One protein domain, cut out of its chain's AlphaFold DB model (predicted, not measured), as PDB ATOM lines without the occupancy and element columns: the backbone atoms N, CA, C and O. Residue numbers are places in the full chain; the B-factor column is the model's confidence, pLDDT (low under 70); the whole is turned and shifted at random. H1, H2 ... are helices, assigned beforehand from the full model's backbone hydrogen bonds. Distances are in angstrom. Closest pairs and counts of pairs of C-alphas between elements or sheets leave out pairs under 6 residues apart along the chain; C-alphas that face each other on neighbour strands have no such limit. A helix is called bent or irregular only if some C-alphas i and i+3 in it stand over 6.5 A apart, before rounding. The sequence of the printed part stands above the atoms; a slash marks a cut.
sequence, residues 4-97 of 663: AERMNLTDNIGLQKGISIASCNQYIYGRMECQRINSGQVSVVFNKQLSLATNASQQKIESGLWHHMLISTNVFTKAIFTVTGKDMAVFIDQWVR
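Overview. This is residues 4 to 97 of the 663 residues of the protein "Transcription initiation factor TFIID 150 kDa subunit" of Trichogramma brassicae (UniProt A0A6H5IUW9). Two long helices, H2 and H3, make a wide V, with the end of H2 and the start of H3 at its corner. Near that corner H5 packs on the first part of H3, H6 runs back beside H2, the short H4 folds back on the far end of H3, and residues 4 to 21, with H1 and the first part of H2, stick out as an arm. The printed part has 94 residues with six named helices, H1 to H6 in order, and no named strand; the class is all helix. The whole is loose, with a radius of gyration of the C-alphas of 17.0 A and spans of 47 by 36 by 21 A.

Along the chain. H1 is residues 4 to 12, beginning at C-alpha 4 (295.255, 264.255, 229.450). H2, residues 15 to 37, is the longest helix at 30.2 A and has a kink of 33 degrees near residue 22. H3, residues 39 to 58, measures 28.7 A and begins at C-alpha 39 (280.780, 226.379, 251.956). H4 is residues 63 to 68 and is only just irregular, with C-alphas 64 and 67 6.7 A apart. H5, residues 73 to 84, measures 16.3 A. H6, residues 89 to 97, is only just irregular, with C-alphas 94 and 97 6.6 A apart; it ends at C-alpha 97 (290.721, 246.001, 245.111).

Arrangement. H1 and H2 meet only through their link. H2 and H3 are close but not clearly touching, at a steep tilt of 67 degrees; their closest C-alphas, Cys 34 and Val 42, are 6.4 A apart. H3 touches H4 with residues 52 to 57 alone, and the two form a helical hairpin at a shallow tilt of 18 degrees, opposite ways; the closest C-alphas, Ala 53 and His 68, are 5.6 A apart. H3 touches H5 with residues 41 to 45 alone, at a steep tilt of 58 degrees; the closest C-alphas, Val 45 and Ile 80, are 6.2 A apart. H6 and H2 are close but not clearly touching, at a shallow tilt of 24 degrees, opposite ways; the closest C-alphas, Tyr 29 and Trp 95, are 7.5 A apart. Among the pairs that are apart are H1 and H6, and H4 and H5. Every O i to N i+4 pair is within hydrogen-bond range in H2, H3 and H5; the counts are 4 of 5 in H6, 2 of 5 in H1 and 0 of 2 in H4, with O i to N i+3 counts of 1 of 6 in H1 and 1 of 3 in H4.

Size, cuts and confidence. The two C-alphas farthest apart, Ala 4 and Gly 40, are 48.9 A from each other. Residues 4 to 21 and 58 to 63 stand free; the body without them spans 34 by 23 by 20 A. The printed part has no cut, and the five links between the helices are tight. The mean pLDDT of the printed part is 71.9; residues 4 to 25 and 60 to 65 are under 70, and H1 has a mean of 34.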
ATOM      1  N   ALA A   4     296.524 264.986 229.464       26.91
ATOM      2  CA  ALA A   4     295.255 264.255 229.450       26.91
ATOM      3  C   ALA A   4     295.292 262.966 228.598       26.91
ATOM      4  O   ALA A   4     294.633 261.987 228.933       26.91
ATOM      5  N   GLU A   5     296.109 262.910 227.541       33.94
ATOM      6  CA  GLU A   5     296.219 261.724 226.671       33.94
ATOM      7  C   GLU A   5     297.053 260.607 227.316       33.94
ATOM      8  O   GLU A   5     296.831 259.426 227.056       33.94
ATOM      9  N   ARG A   6     297.986 260.961 228.214       31.92
ATOM     10  CA  ARG A   6     298.776 259.979 228.977       31.92
ATOM     11  C   ARG A   6     297.928 259.178 229.972       31.92
ATOM     12  O   ARG A   6     298.249 258.015 230.179       31.92
ATOM     13  N   MET A   7     296.865 259.762 230.538       28.02
ATOM     14  CA  MET A   7     295.986 259.085 231.508       28.02
ATOM     15  C   MET A   7     295.123 257.988 230.859       28.02
ATOM     16  O   MET A   7     295.044 256.882 231.385       28.02
ATOM     17  N   ASN A   8     294.574 258.223 229.662       32.12
ATOM     18  CA  ASN A   8     293.749 257.220 228.965       32.12
ATOM     19  C   ASN A   8     294.543 256.001 228.464       32.12
ATOM     20  O   ASN A   8     293.986 254.911 228.314       32.12
ATOM     21  N   LEU A   9     295.842 256.175 228.201       34.75
ATOM     22  CA  LEU A   9     296.738 255.083 227.820       34.75
ATOM     23  C   LEU A   9     297.173 254.251 229.028       34.75
ATOM     24  O   LEU A   9     297.324 253.047 228.881       34.75
ATOM     25  N   THR A  10     297.348 254.839 230.216       38.12
ATOM     26  CA  THR A  10     297.765 254.084 231.410       38.12
ATOM     27  C   THR A  10     296.667 253.197 231.986       38.12
ATOM     28  O   THR A  10     296.986 252.115 232.475       38.12
ATOM     29  N   ASP A  11     295.402 253.605 231.869       38.66
ATOM     30  CA  ASP A  11     294.269 252.878 232.460       38.66
ATOM     31  C   ASP A  11     293.796 251.687 231.607       38.66
ATOM     32  O   ASP A  11     293.158 250.772 232.124       38.66
ATOM     33  N   ASN A  12     294.152 251.649 230.314       38.03
ATOM     34  CA  ASN A  12     293.723 250.594 229.385       38.03
ATOM     35  C   ASN A  12     294.772 249.496 229.112       38.03
ATOM     36  O   ASN A  12     294.467 248.506 228.443       38.03
ATOM     37  N   ILE A  13     295.999 249.630 229.628       40.47
ATOM     38  CA  ILE A  13     297.064 248.640 229.414       40.47
ATOM     39  C   ILE A  13     296.786 247.376 230.234       40.47
ATOM     40  O   ILE A  13     296.745 247.391 231.464       40.47
ATOM     41  N   GLY A  14     296.675 246.245 229.547       47.66
ATOM     42  CA  GLY A  14     296.574 244.919 230.137       47.66
ATOM     43  C   GLY A  14     295.160 244.497 230.516       47.66
ATOM     44  O   GLY A  14     295.025 243.461 231.168       47.66
ATOM     45  N   LEU A  15     294.119 245.222 230.089       46.69
ATOM     46  CA  LEU A  15     292.713 244.937 230.415       46.69
ATOM     47  C   LEU A  15     292.324 243.476 230.173       46.69
ATOM     48  O   LEU A  15     291.616 242.900 230.986       46.69
ATOM     49  N   GLN A  16     292.823 242.821 229.120       48.06
ATOM     50  CA  GLN A  16     292.363 241.473 228.764       48.06
ATOM     51  C   GLN A  16     293.160 240.314 229.368       48.06
ATOM     52  O   GLN A  16     292.557 239.308 229.749       48.06
ATOM     53  N   LYS A  17     294.485 240.461 229.548       48.06
ATOM     54  CA  LYS A  17     295.195 239.622 230.532       48.06
ATOM     55  C   LYS A  17     294.524 239.810 231.891       48.06
ATOM     56  O   LYS A  17     294.255 238.822 232.553       48.06
ATOM     57  N   GLY A  18     294.144 241.044 232.223       52.62
ATOM     58  CA  GLY A  18     293.299 241.410 233.351       52.62
ATOM     59  C   GLY A  18     291.960 240.675 233.392       52.62
ATOM     60  O   GLY A  18     291.622 240.203 234.458       52.62
ATOM     61  N   ILE A  19     291.239 240.483 232.280       57.03
ATOM     62  CA  ILE A  19     289.961 239.741 232.241       57.03
ATOM     63  C   ILE A  19     290.174 238.246 232.502       57.03
ATOM     64  O   ILE A  19     289.487 237.675 233.340       57.03
ATOM     65  N   SER A  20     291.141 237.601 231.837       56.88
ATOM     66  CA  SER A  20     291.434 236.184 232.111       56.88
ATOM     67  C   SER A  20     291.953 235.987 233.537       56.88
ATOM     68  O   SER A  20     291.560 235.037 234.208       56.88
ATOM     69  N   ILE A  21     292.816 236.893 234.005       59.19
ATOM     70  CA  ILE A  21     293.291 236.930 235.387       59.19
ATOM     71  C   ILE A  21     292.120 237.208 236.328       59.19
ATOM     72  O   ILE A  21     292.064 236.588 237.371       59.19
ATOM     73  N   ALA A  22     291.162 238.061 235.971       59.38
ATOM     74  CA  ALA A  22     289.989 238.361 236.782       59.38
ATOM     75  C   ALA A  22     289.079 237.142 236.896       59.38
ATOM     76  O   ALA A  22     288.650 236.846 237.999       59.38
ATOM     77  N   SER A  23     288.847 236.383 235.821       65.69
ATOM     78  CA  SER A  23     288.081 235.132 235.891       65.69
ATOM     79  C   SER A  23     288.794 234.067 236.732       65.69
ATOM     80  O   SER A  23     288.168 233.416 237.568       65.69
ATOM     81  N   CYS A  24     290.114 233.904 236.570       65.44
ATOM     82  CA  CYS A  24     290.895 232.980 237.399       65.44
ATOM     83  C   CYS A  24     290.943 233.427 238.867       65.44
ATOM     84  O   CYS A  24     290.710 232.623 239.767       65.44
ATOM     85  N   ASN A  25     291.192 234.710 239.116       69.69
ATOM     86  CA  ASN A  25     291.207 235.298 240.447       69.69
ATOM     87  C   ASN A  25     289.823 235.242 241.083       69.69
ATOM     88  O   ASN A  25     289.743 234.968 242.265       69.69
ATOM     89  N   GLN A  26     288.737 235.418 240.329       71.50
ATOM     90  CA  GLN A  26     287.372 235.282 240.834       71.50
ATOM     91  C   GLN A  26     287.124 233.870 241.365       71.50
ATOM     92  O   GLN A  26     286.585 233.720 242.459       71.50
ATOM     93  N   TYR A  27     287.561 232.837 240.640       73.38
ATOM     94  CA  TYR A  27     287.473 231.460 241.127       73.38
ATOM     95  C   TYR A  27     288.295 231.253 242.408       73.38
ATOM     96  O   TYR A  27     287.818 230.652 243.371       73.38
ATOM     97  N   ILE A  28     289.520 231.785 242.442       71.06
ATOM     98  CA  ILE A  28     290.409 231.668 243.604       71.06
ATOM     99  C   ILE A  28     289.834 232.428 244.804       71.06
ATOM    100  O   ILE A  28     289.779 231.875 245.895       71.06
ATOM    101  N   TYR A  29     289.342 233.649 244.614       76.75
ATOM    102  CA  TYR A  29     288.723 234.457 245.660       76.75
ATOM    103  C   TYR A  29     287.450 233.802 246.182       76.75
ATOM    104  O   TYR A  29     287.297 233.711 247.395       76.75
ATOM    105  N   GLY A  30     286.607 233.254 245.301       71.56
ATOM    106  CA  GLY A  30     285.439 232.472 245.703       71.56
ATOM    107  C   GLY A  30     285.824 231.243 246.531       71.56
ATOM    108  O   GLY A  30     285.193 230.949 247.540       71.56
ATOM    109  N   ARG A  31     286.917 230.549 246.183       78.38
ATOM    110  CA  ARG A  31     287.440 229.442 246.998       78.38
ATOM    111  C   ARG A  31     287.959 229.916 248.360       78.38
ATOM    112  O   ARG A  31     287.634 229.294 249.370       78.38
ATOM    113  N   MET A  32     288.753 230.987 248.395       75.94
ATOM    114  CA  MET A  32     289.284 231.570 249.635       75.94
ATOM    115  C   MET A  32     288.152 232.021 250.562       75.94
ATOM    116  O   MET A  32     288.211 231.832 251.776       75.94
ATOM    117  N   GLU A  33     287.101 232.589 249.982       71.12
ATOM    118  CA  GLU A  33     285.881 232.980 250.670       71.12
ATOM    119  C   GLU A  33     285.152 231.762 251.249       71.12
ATOM    120  O   GLU A  33     284.894 231.724 252.453       71.12
ATOM    121  N   CYS A  34     284.924 230.717 250.447       76.62
ATOM    122  CA  CYS A  34     284.330 229.458 250.905       76.62
ATOM    123  C   CYS A  34     285.117 228.809 252.052       76.62
ATOM    124  O   CYS A  34     284.510 228.283 252.983       76.62
ATOM    125  N   GLN A  35     286.451 228.857 252.025       75.31
ATOM    126  CA  GLN A  35     287.281 228.316 253.107       75.31
ATOM    127  C   GLN A  35     287.175 229.139 254.400       75.31
ATOM    128  O   GLN A  35     287.201 228.572 255.489       75.31
ATOM    129  N   ARG A  36     287.015 230.465 254.308       74.50
ATOM    130  CA  ARG A  36     286.872 231.341 255.485       74.50
ATOM    131  C   ARG A  36     285.474 231.311 256.085       74.50
ATOM    132  O   ARG A  36     285.330 231.401 257.303       74.50
ATOM    133  N   ILE A  37     284.450 231.217 255.245       72.69
ATOM    134  CA  ILE A  37     283.040 231.326 255.633       72.69
ATOM    135  C   ILE A  37     282.400 229.952 255.876       72.69
ATOM    136  O   ILE A  37     281.418 229.882 256.601       72.69
ATOM    137  N   ASN A  38     283.016 228.859 255.412       77.00
ATOM    138  CA  ASN A  38     282.411 227.530 255.253       77.00
ATOM    139  C   ASN A  38     281.425 227.506 254.069       77.00
ATOM    140  O   ASN A  38     280.564 228.377 253.930       77.00
ATOM    141  N   SER A  39     281.544 226.494 253.206       74.62
ATOM    142  CA  SER A  39     280.780 226.379 251.956       74.62
ATOM    143  C   SER A  39     279.268 226.386 252.186       74.62
ATOM    144  O   SER A  39     278.540 227.021 251.427       74.62
ATOM    145  N   GLY A  40     278.799 225.759 253.270       81.00
ATOM    146  CA  GLY A  40     277.376 225.729 253.613       81.00
ATOM    147  C   GLY A  40     276.788 227.118 253.877       81.00
ATOM    148  O   GLY A  40     275.691 227.422 253.414       81.00
ATOM    149  N   GLN A  41     277.527 228.001 254.557       82.50
ATOM    150  CA  GLN A  41     277.051 229.359 254.834       82.50
ATOM    151  C   GLN A  41     277.057 230.234 253.573       82.50
ATOM    152  O   GLN A  41     276.143 231.036 253.379       82.50
ATOM    153  N   VAL A  42     278.033 230.042 252.679       82.25
ATOM    154  CA  VAL A  42     278.077 230.729 251.377       82.25
ATOM    155  C   VAL A  42     276.852 230.372 250.525       82.25
ATOM    156  O   VAL A  42     276.216 231.261 249.958       82.25
ATOM    157  N   SER A  43     276.449 229.098 250.489       83.38
ATOM    158  CA  SER A  43     275.225 228.676 249.795       83.38
ATOM    159  C   SER A  43     273.966 229.346 250.354       83.38
ATOM    160  O   SER A  43     273.093 229.740 249.582       83.38
ATOM    161  N   VAL A  44     273.879 229.548 251.675       87.50
ATOM    162  CA  VAL A  44     272.759 230.276 252.301       87.50
ATOM    163  C   VAL A  44     272.732 231.742 251.863       87.50
ATOM    164  O   VAL A  44     271.660 232.264 251.557       87.50
ATOM    165  N   VAL A  45     273.894 232.402 251.775       85.69
ATOM    166  CA  VAL A  45     273.987 233.780 251.263       85.69
ATOM    167  C   VAL A  45     273.464 233.853 249.828       85.69
ATOM    168  O   VAL A  45     272.614 234.697 249.539       85.69
ATOM    169  N   PHE A  46     273.907 232.953 248.943       88.12
ATOM    170  CA  PHE A  46     273.444 232.926 247.553       88.12
ATOM    171  C   PHE A  46     271.945 232.653 247.442       88.12
ATOM    172  O   PHE A  46     271.249 233.398 246.756       88.12
ATOM    173  N   ASN A  47     271.424 231.661 248.167       89.00
ATOM    174  CA  ASN A  47     269.994 231.350 248.163       89.00
ATOM    175  C   ASN A  47     269.151 232.523 248.680       89.00
ATOM    176  O   ASN A  47     268.090 232.822 248.127       89.00
ATOM    177  N   LYS A  48     269.631 233.247 249.697       86.94
ATOM    178  CA  LYS A  48     268.963 234.453 250.198       86.94
ATOM    179  C   LYS A  48     268.955 235.579 249.161       86.94
ATOM    180  O   LYS A  48     267.935 236.230 248.989       86.94
ATOM    181  N   GLN A  49     270.058 235.808 248.448       86.44
ATOM    182  CA  GLN A  49     270.098 236.838 247.402       86.44
ATOM    183  C   GLN A  49     269.233 236.473 246.192       86.44
ATOM    184  O   GLN A  49     268.498 237.317 245.687       86.44
ATOM    185  N   LEU A  50     269.271 235.211 245.761       88.81
ATOM    186  CA  LEU A  50     268.455 234.730 244.648       88.81
ATOM    187  C   LEU A  50     266.965 234.780 244.984       88.81
ATOM    188  O   LEU A  50     266.198 235.279 244.175       88.81
ATOM    189  N   SER A  51     266.555 234.359 246.183       87.12
ATOM    190  CA  SER A  51     265.148 234.462 246.607       87.12
ATOM    191  C   SER A  51     264.656 235.911 246.673       87.12
ATOM    192  O   SER A  51     263.555 236.191 246.206       87.12
ATOM    193  N   LEU A  52     265.473 236.850 247.168       84.94
ATOM    194  CA  LEU A  52     265.147 238.281 247.140       84.94
ATOM    195  C   LEU A  52     264.979 238.802 245.704       84.94
ATOM    196  O   LEU A  52     264.015 239.515 245.425       84.94
ATOM    197  N   ALA A  53     265.867 238.411 244.786       86.25
ATOM    198  CA  ALA A  53     265.772 238.787 243.378       86.25
ATOM    199  C   ALA A  53     264.552 238.152 242.684       86.25
ATOM    200  O   ALA A  53     263.848 238.829 241.936       86.25
ATOM    201  N   THR A  54     264.256 236.877 242.957       87.06
ATOM    202  CA  THR A  54     263.088 236.172 242.410       87.06
ATOM    203  C   THR A  54     261.788 236.808 242.895       87.06
ATOM    204  O   THR A  54     260.930 237.121 242.070       87.06
ATOM    205  N   ASN A  55     261.665 237.090 244.193       84.31
ATOM    206  CA  ASN A  55     260.487 237.751 244.753       84.31
ATOM    207  C   ASN A  55     260.284 239.152 244.160       84.31
ATOM    208  O   ASN A  55     259.167 239.501 243.784       84.31
ATOM    209  N   ALA A  56     261.364 239.926 244.006       82.31
ATOM    210  CA  ALA A  56     261.308 241.241 243.369       82.31
ATOM    211  C   ALA A  56     260.903 241.161 241.883       82.31
ATOM    212  O   ALA A  56     260.182 242.028 241.400       82.31
ATOM    213  N   SER A  57     261.317 240.109 241.167       82.75
ATOM    214  CA  SER A  57     260.994 239.926 239.743       82.75
ATOM    215  C   SER A  57     259.539 239.527 239.468       82.75
ATOM    216  O   SER A  57     259.015 239.817 238.394       82.75
ATOM    217  N   GLN A  58     258.882 238.851 240.416       80.44
ATOM    218  CA  GLN A  58     257.516 238.338 240.246       80.44
ATOM    219  C   GLN A  58     256.439 239.391 240.530       80.44
ATOM    220  O   GLN A  58     255.301 239.254 240.076       80.44
ATOM    221  N   GLN A  59     256.775 240.448 241.269       73.12
ATOM    222  CA  GLN A  59     255.828 241.498 241.618       73.12
ATOM    223  C   GLN A  59     255.668 242.493 240.464       73.12
ATOM    224  O   GLN A  59     256.622 243.121 240.002       73.12
ATOM    225  N   LYS A  60     254.424 242.668 240.002       67.44
ATOM    226  CA  LYS A  60     254.073 243.714 239.039       67.44
ATOM    227  C   LYS A  60     254.082 245.078 239.741       67.44
ATOM    228  O   LYS A  60     253.053 245.533 240.216       67.44
ATOM    229  N   ILE A  61     255.244 245.727 239.696       61.59
ATOM    230  CA  ILE A  61     255.423 247.186 239.758       61.59
ATOM    231  C   ILE A  61     255.183 247.810 241.148       61.59
ATOM    232  O   ILE A  61     254.177 248.461 241.395       61.59
ATOM    233  N   GLU A  62     256.214 247.751 241.989       59.09
ATOM    234  CA  GLU A  62     256.633 248.900 242.802       59.09
ATOM    235  C   GLU A  62     258.108 249.184 242.483       59.09
ATOM    236  O   GLU A  62     258.970 248.309 242.605       59.09
ATOM    237  N   SER A  63     258.422 250.402 242.030       61.44
ATOM    238  CA  SER A  63     259.777 250.793 241.593       61.44
ATOM    239  C   SER A  63     260.836 250.680 242.700       61.44
ATOM    240  O   SER A  63     262.027 250.567 242.409       61.44
ATOM    241  N   GLY A  64     260.417 250.664 243.971       67.06
ATOM    242  CA  GLY A  64     261.308 250.585 245.128       67.06
ATOM    243  C   GLY A  64     262.079 249.265 245.235       67.06
ATOM    244  O   GLY A  64     263.247 249.272 245.628       67.06
ATOM    245  N   LEU A  65     261.478 248.144 244.821       67.44
ATOM    246  CA  LEU A  65     262.026 246.800 245.049       67.44
ATOM    247  C   LEU A  65     263.039 246.348 243.985       67.44
ATOM    248  O   LEU A  65     263.729 245.348 244.176       67.44
ATOM    249  N   TRP A  66     263.216 247.113 242.903       73.19
ATOM    250  CA  TRP A  66     264.195 246.821 241.843       73.19
ATOM    251  C   TRP A  66     265.643 246.869 242.344       73.19
ATOM    252  O   TRP A  66     266.522 246.201 241.798       73.19
ATOM    253  N   HIS A  67     265.900 247.589 243.439       75.12
ATOM    254  CA  HIS A  67     267.201 247.597 244.105       75.12
ATOM    255  C   HIS A  67     267.610 246.205 244.620       75.12
ATOM    256  O   HIS A  67     268.802 245.935 244.726       75.12
ATOM    257  N   HIS A  68     266.657 245.293 244.868       74.12
ATOM    258  CA  HIS A  68     266.955 243.897 245.214       74.12
ATOM    259  C   HIS A  68     267.483 243.073 244.030       74.12
ATOM    260  O   HIS A  68     268.109 242.040 244.246       74.12
ATOM    261  N   MET A  69     267.293 243.542 242.791       79.44
ATOM    262  CA  MET A  69     267.914 242.960 241.594       79.44
ATOM    263  C   MET A  69     269.294 243.575 241.294       79.44
ATOM    264  O   MET A  69     270.079 242.997 240.542       79.44
ATOM    265  N   LEU A  70     269.621 244.725 241.894       82.06
ATOM    266  CA  LEU A  70     270.904 245.415 241.744       82.06
ATOM    267  C   LEU A  70     271.872 245.015 242.864       82.06
ATOM    268  O   LEU A  70     272.040 245.709 243.868       82.06
ATOM    269  N   ILE A  71     272.557 243.889 242.678       82.06
ATOM    270  CA  ILE A  71     273.550 243.411 243.644       82.06
ATOM    271  C   ILE A  71     274.907 244.057 243.343       82.06
ATOM    272  O   ILE A  71     275.600 243.693 242.396       82.06
ATOM    273  N   SER A  72     275.308 245.010 244.185       85.69
ATOM    274  CA  SER A  72     276.675 245.546 244.192       85.69
ATOM    275  C   SER A  72     277.584 244.754 245.136       85.69
ATOM    276  O   SER A  72     277.117 244.101 246.072       85.69
ATOM    277  N   THR A  73     278.905 244.878 244.965       82.69
ATOM    278  CA  THR A  73     279.900 244.263 245.865       82.69
ATOM    279  C   THR A  73     279.681 244.660 247.330       82.69
ATOM    280  O   THR A  73     279.837 243.837 248.230       82.69
ATOM    281  N   ASN A  74     279.253 245.900 247.586       83.38
ATOM    282  CA  ASN A  74     278.984 246.388 248.939       83.38
ATOM    283  C   ASN A  74     277.745 245.726 249.560       83.38
ATOM    284  O   ASN A  74     277.770 245.364 250.736       83.38
ATOM    285  N   VAL A  75     276.673 245.544 248.782       85.31
ATOM    286  CA  VAL A  75     275.450 244.855 249.236       85.31
ATOM    287  C   VAL A  75     275.749 243.386 249.525       85.31
ATOM    288  O   VAL A  75     275.357 242.876 250.573       85.31
ATOM    289  N   PHE A  76     276.521 242.734 248.654       84.81
ATOM    290  CA  PHE A  76     276.934 241.345 248.845       84.81
ATOM    291  C   PHE A  76     277.793 241.158 250.108       84.81
ATOM    292  O   PHE A  76     277.512 240.279 250.917       84.81
ATOM    293  N   THR A  77     278.761 242.048 250.350       84.38
ATOM    294  CA  THR A  77     279.605 242.020 251.564       84.38
ATOM    295  C   THR A  77     278.775 242.152 252.841       84.38
ATOM    296  O   THR A  77     278.995 241.430 253.812       84.38
ATOM    297  N   LYS A  78     277.777 243.044 252.839       85.94
ATOM    298  CA  LYS A  78     276.844 243.188 253.964       85.94
ATOM    299  C   LYS A  78     275.996 241.933 254.156       85.94
ATOM    300  O   LYS A  78     275.829 241.493 255.284       85.94
ATOM    301  N   ALA A  79     275.501 241.333 253.074       85.00
ATOM    302  CA  ALA A  79     274.719 240.102 253.146       85.00
ATOM    303  C   ALA A  79     275.518 238.939 253.753       85.00
ATOM    304  O   ALA A  79     274.982 238.196 254.577       85.00
ATOM    305  N   ILE A  80     276.799 238.821 253.395       85.75
ATOM    306  CA  ILE A  80     277.724 237.863 254.006       85.75
ATOM    307  C   ILE A  80     277.838 238.112 255.507       85.75
ATOM    308  O   ILE A  80     277.656 237.180 256.290       85.75
ATOM    309  N   PHE A  81     278.096 239.354 255.917       87.62
ATOM    310  CA  PHE A  81     278.203 239.707 257.332       87.62
ATOM    311  C   PHE A  81     276.918 239.360 258.100       87.62
ATOM    312  O   PHE A  81     276.986 238.737 259.154       87.62
ATOM    313  N   THR A  82     275.744 239.659 257.539       87.25
ATOM    314  CA  THR A  82     274.447 239.352 258.165       87.25
ATOM    315  C   THR A  82     274.213 237.851 258.366       87.25
ATOM    316  O   THR A  82     273.580 237.467 259.343       87.25
ATOM    317  N   VAL A  83     274.669 236.994 257.448       85.06
ATOM    318  CA  VAL A  83     274.452 235.535 257.535       85.06
ATOM    319  C   VAL A  83     275.529 234.841 258.374       85.06
ATOM    320  O   VAL A  83     275.243 233.863 259.058       85.06
ATOM    321  N   THR A  84     276.769 235.323 258.307       83.31
ATOM    322  CA  THR A  84     277.953 234.600 258.808       83.31
ATOM    323  C   THR A  84     278.558 235.229 260.061       83.31
ATOM    324  O   THR A  84     279.349 234.584 260.746       83.31
ATOM    325  N   GLY A  85     278.239 236.498 260.337       83.81
ATOM    326  CA  GLY A  85     278.871 237.311 261.379       83.81
ATOM    327  C   GLY A  85     280.334 237.682 261.098       83.81
ATOM    328  O   GLY A  85     280.979 238.277 261.957       83.81
ATOM    329  N   LYS A  86     280.887 237.325 259.928       83.12
ATOM    330  CA  LYS A  86     282.297 237.546 259.581       83.12
ATOM    331  C   LYS A  86     282.461 238.782 258.707       83.12
ATOM    332  O   LYS A  86     281.794 238.916 257.682       83.12
ATOM    333  N   ASP A  87     283.379 239.663 259.095       83.06
ATOM    334  CA  ASP A  87     283.734 240.829 258.289       83.06
ATOM    335  C   ASP A  87     284.711 240.447 257.163       83.06
ATOM    336  O   ASP A  87     285.792 239.902 257.395       83.06
ATOM    337  N   MET A  88     284.313 240.749 255.928       80.50
ATOM    338  CA  MET A  88     285.072 240.475 254.706       80.50
ATOM    339  C   MET A  88     285.666 241.745 254.084       80.50
ATOM    340  O   MET A  88     286.326 241.662 253.046       80.50
ATOM    341  N   ALA A  89     285.491 242.917 254.704       81.94
ATOM    342  CA  ALA A  89     285.993 244.182 254.173       81.94
ATOM    343  C   ALA A  89     287.515 244.156 253.957       81.94
ATOM    344  O   ALA A  89     287.987 244.510 252.875       81.94
ATOM    345  N   VAL A  90     288.271 243.649 254.939       82.12
ATOM    346  CA  VAL A  90     289.738 243.511 254.857       82.12
ATOM    347  C   VAL A  90     290.149 242.554 253.735       82.12
ATOM    348  O   VAL A  90     291.113 242.810 253.018       82.12
ATOM    349  N   PHE A  91     289.404 241.461 253.540       79.69
ATOM    350  CA  PHE A  91     289.672 240.501 252.468       79.69
ATOM    351  C   PHE A  91     289.464 241.120 251.081       79.69
ATOM    352  O   PHE A  91     290.322 240.980 250.210       79.69
ATOM    353  N   ILE A  92     288.349 241.825 250.883       80.88
ATOM    354  CA  ILE A  92     288.027 242.482 249.611       80.88
ATOM    355  C   ILE A  92     289.059 243.562 249.300       80.88
ATOM    356  O   ILE A  92     289.516 243.676 248.164       80.88
ATOM    357  N   ASP A  93     289.471 244.327 250.304       82.06
ATOM    358  CA  ASP A  93     290.496 245.344 250.122       82.06
ATOM    359  C   ASP A  93     291.849 244.730 249.737       82.06
ATOM    360  O   ASP A  93     292.461 245.111 248.734       82.06
ATOM    361  N   GLN A  94     292.269 243.689 250.462       79.50
ATOM    362  CA  GLN A  94     293.546 243.023 250.234       79.50
ATOM    363  C   GLN A  94     293.619 242.331 248.863       79.50
ATOM    364  O   GLN A  94     294.604 242.511 248.144       79.50
ATOM    365  N   TRP A  95     292.601 241.548 248.494       79.00
ATOM    366  CA  TRP A  95     292.658 240.657 247.329       79.00
ATOM    367  C   TRP A  95     291.908 241.201 246.110       79.00
ATOM    368  O   TRP A  95     292.422 241.123 244.994       79.00
ATOM    369  N   VAL A  96     290.728 241.799 246.292       78.31
ATOM    370  CA  VAL A  96     289.877 242.236 245.169       78.31
ATOM    371  C   VAL A  96     290.285 243.615 244.654       78.31
ATOM    372  O   VAL A  96     290.490 243.769 243.454       78.31
ATOM    373  N   ARG A  97     290.429 244.616 245.534       79.38
ATOM    374  CA  ARG A  97     290.721 246.001 245.111       79.38
ATOM    375  C   ARG A  97     292.168 246.200 244.710       79.38
ATOM    376  O   ARG A  97     292.450 246.850 243.709       79.38
TER     377      ARG A  97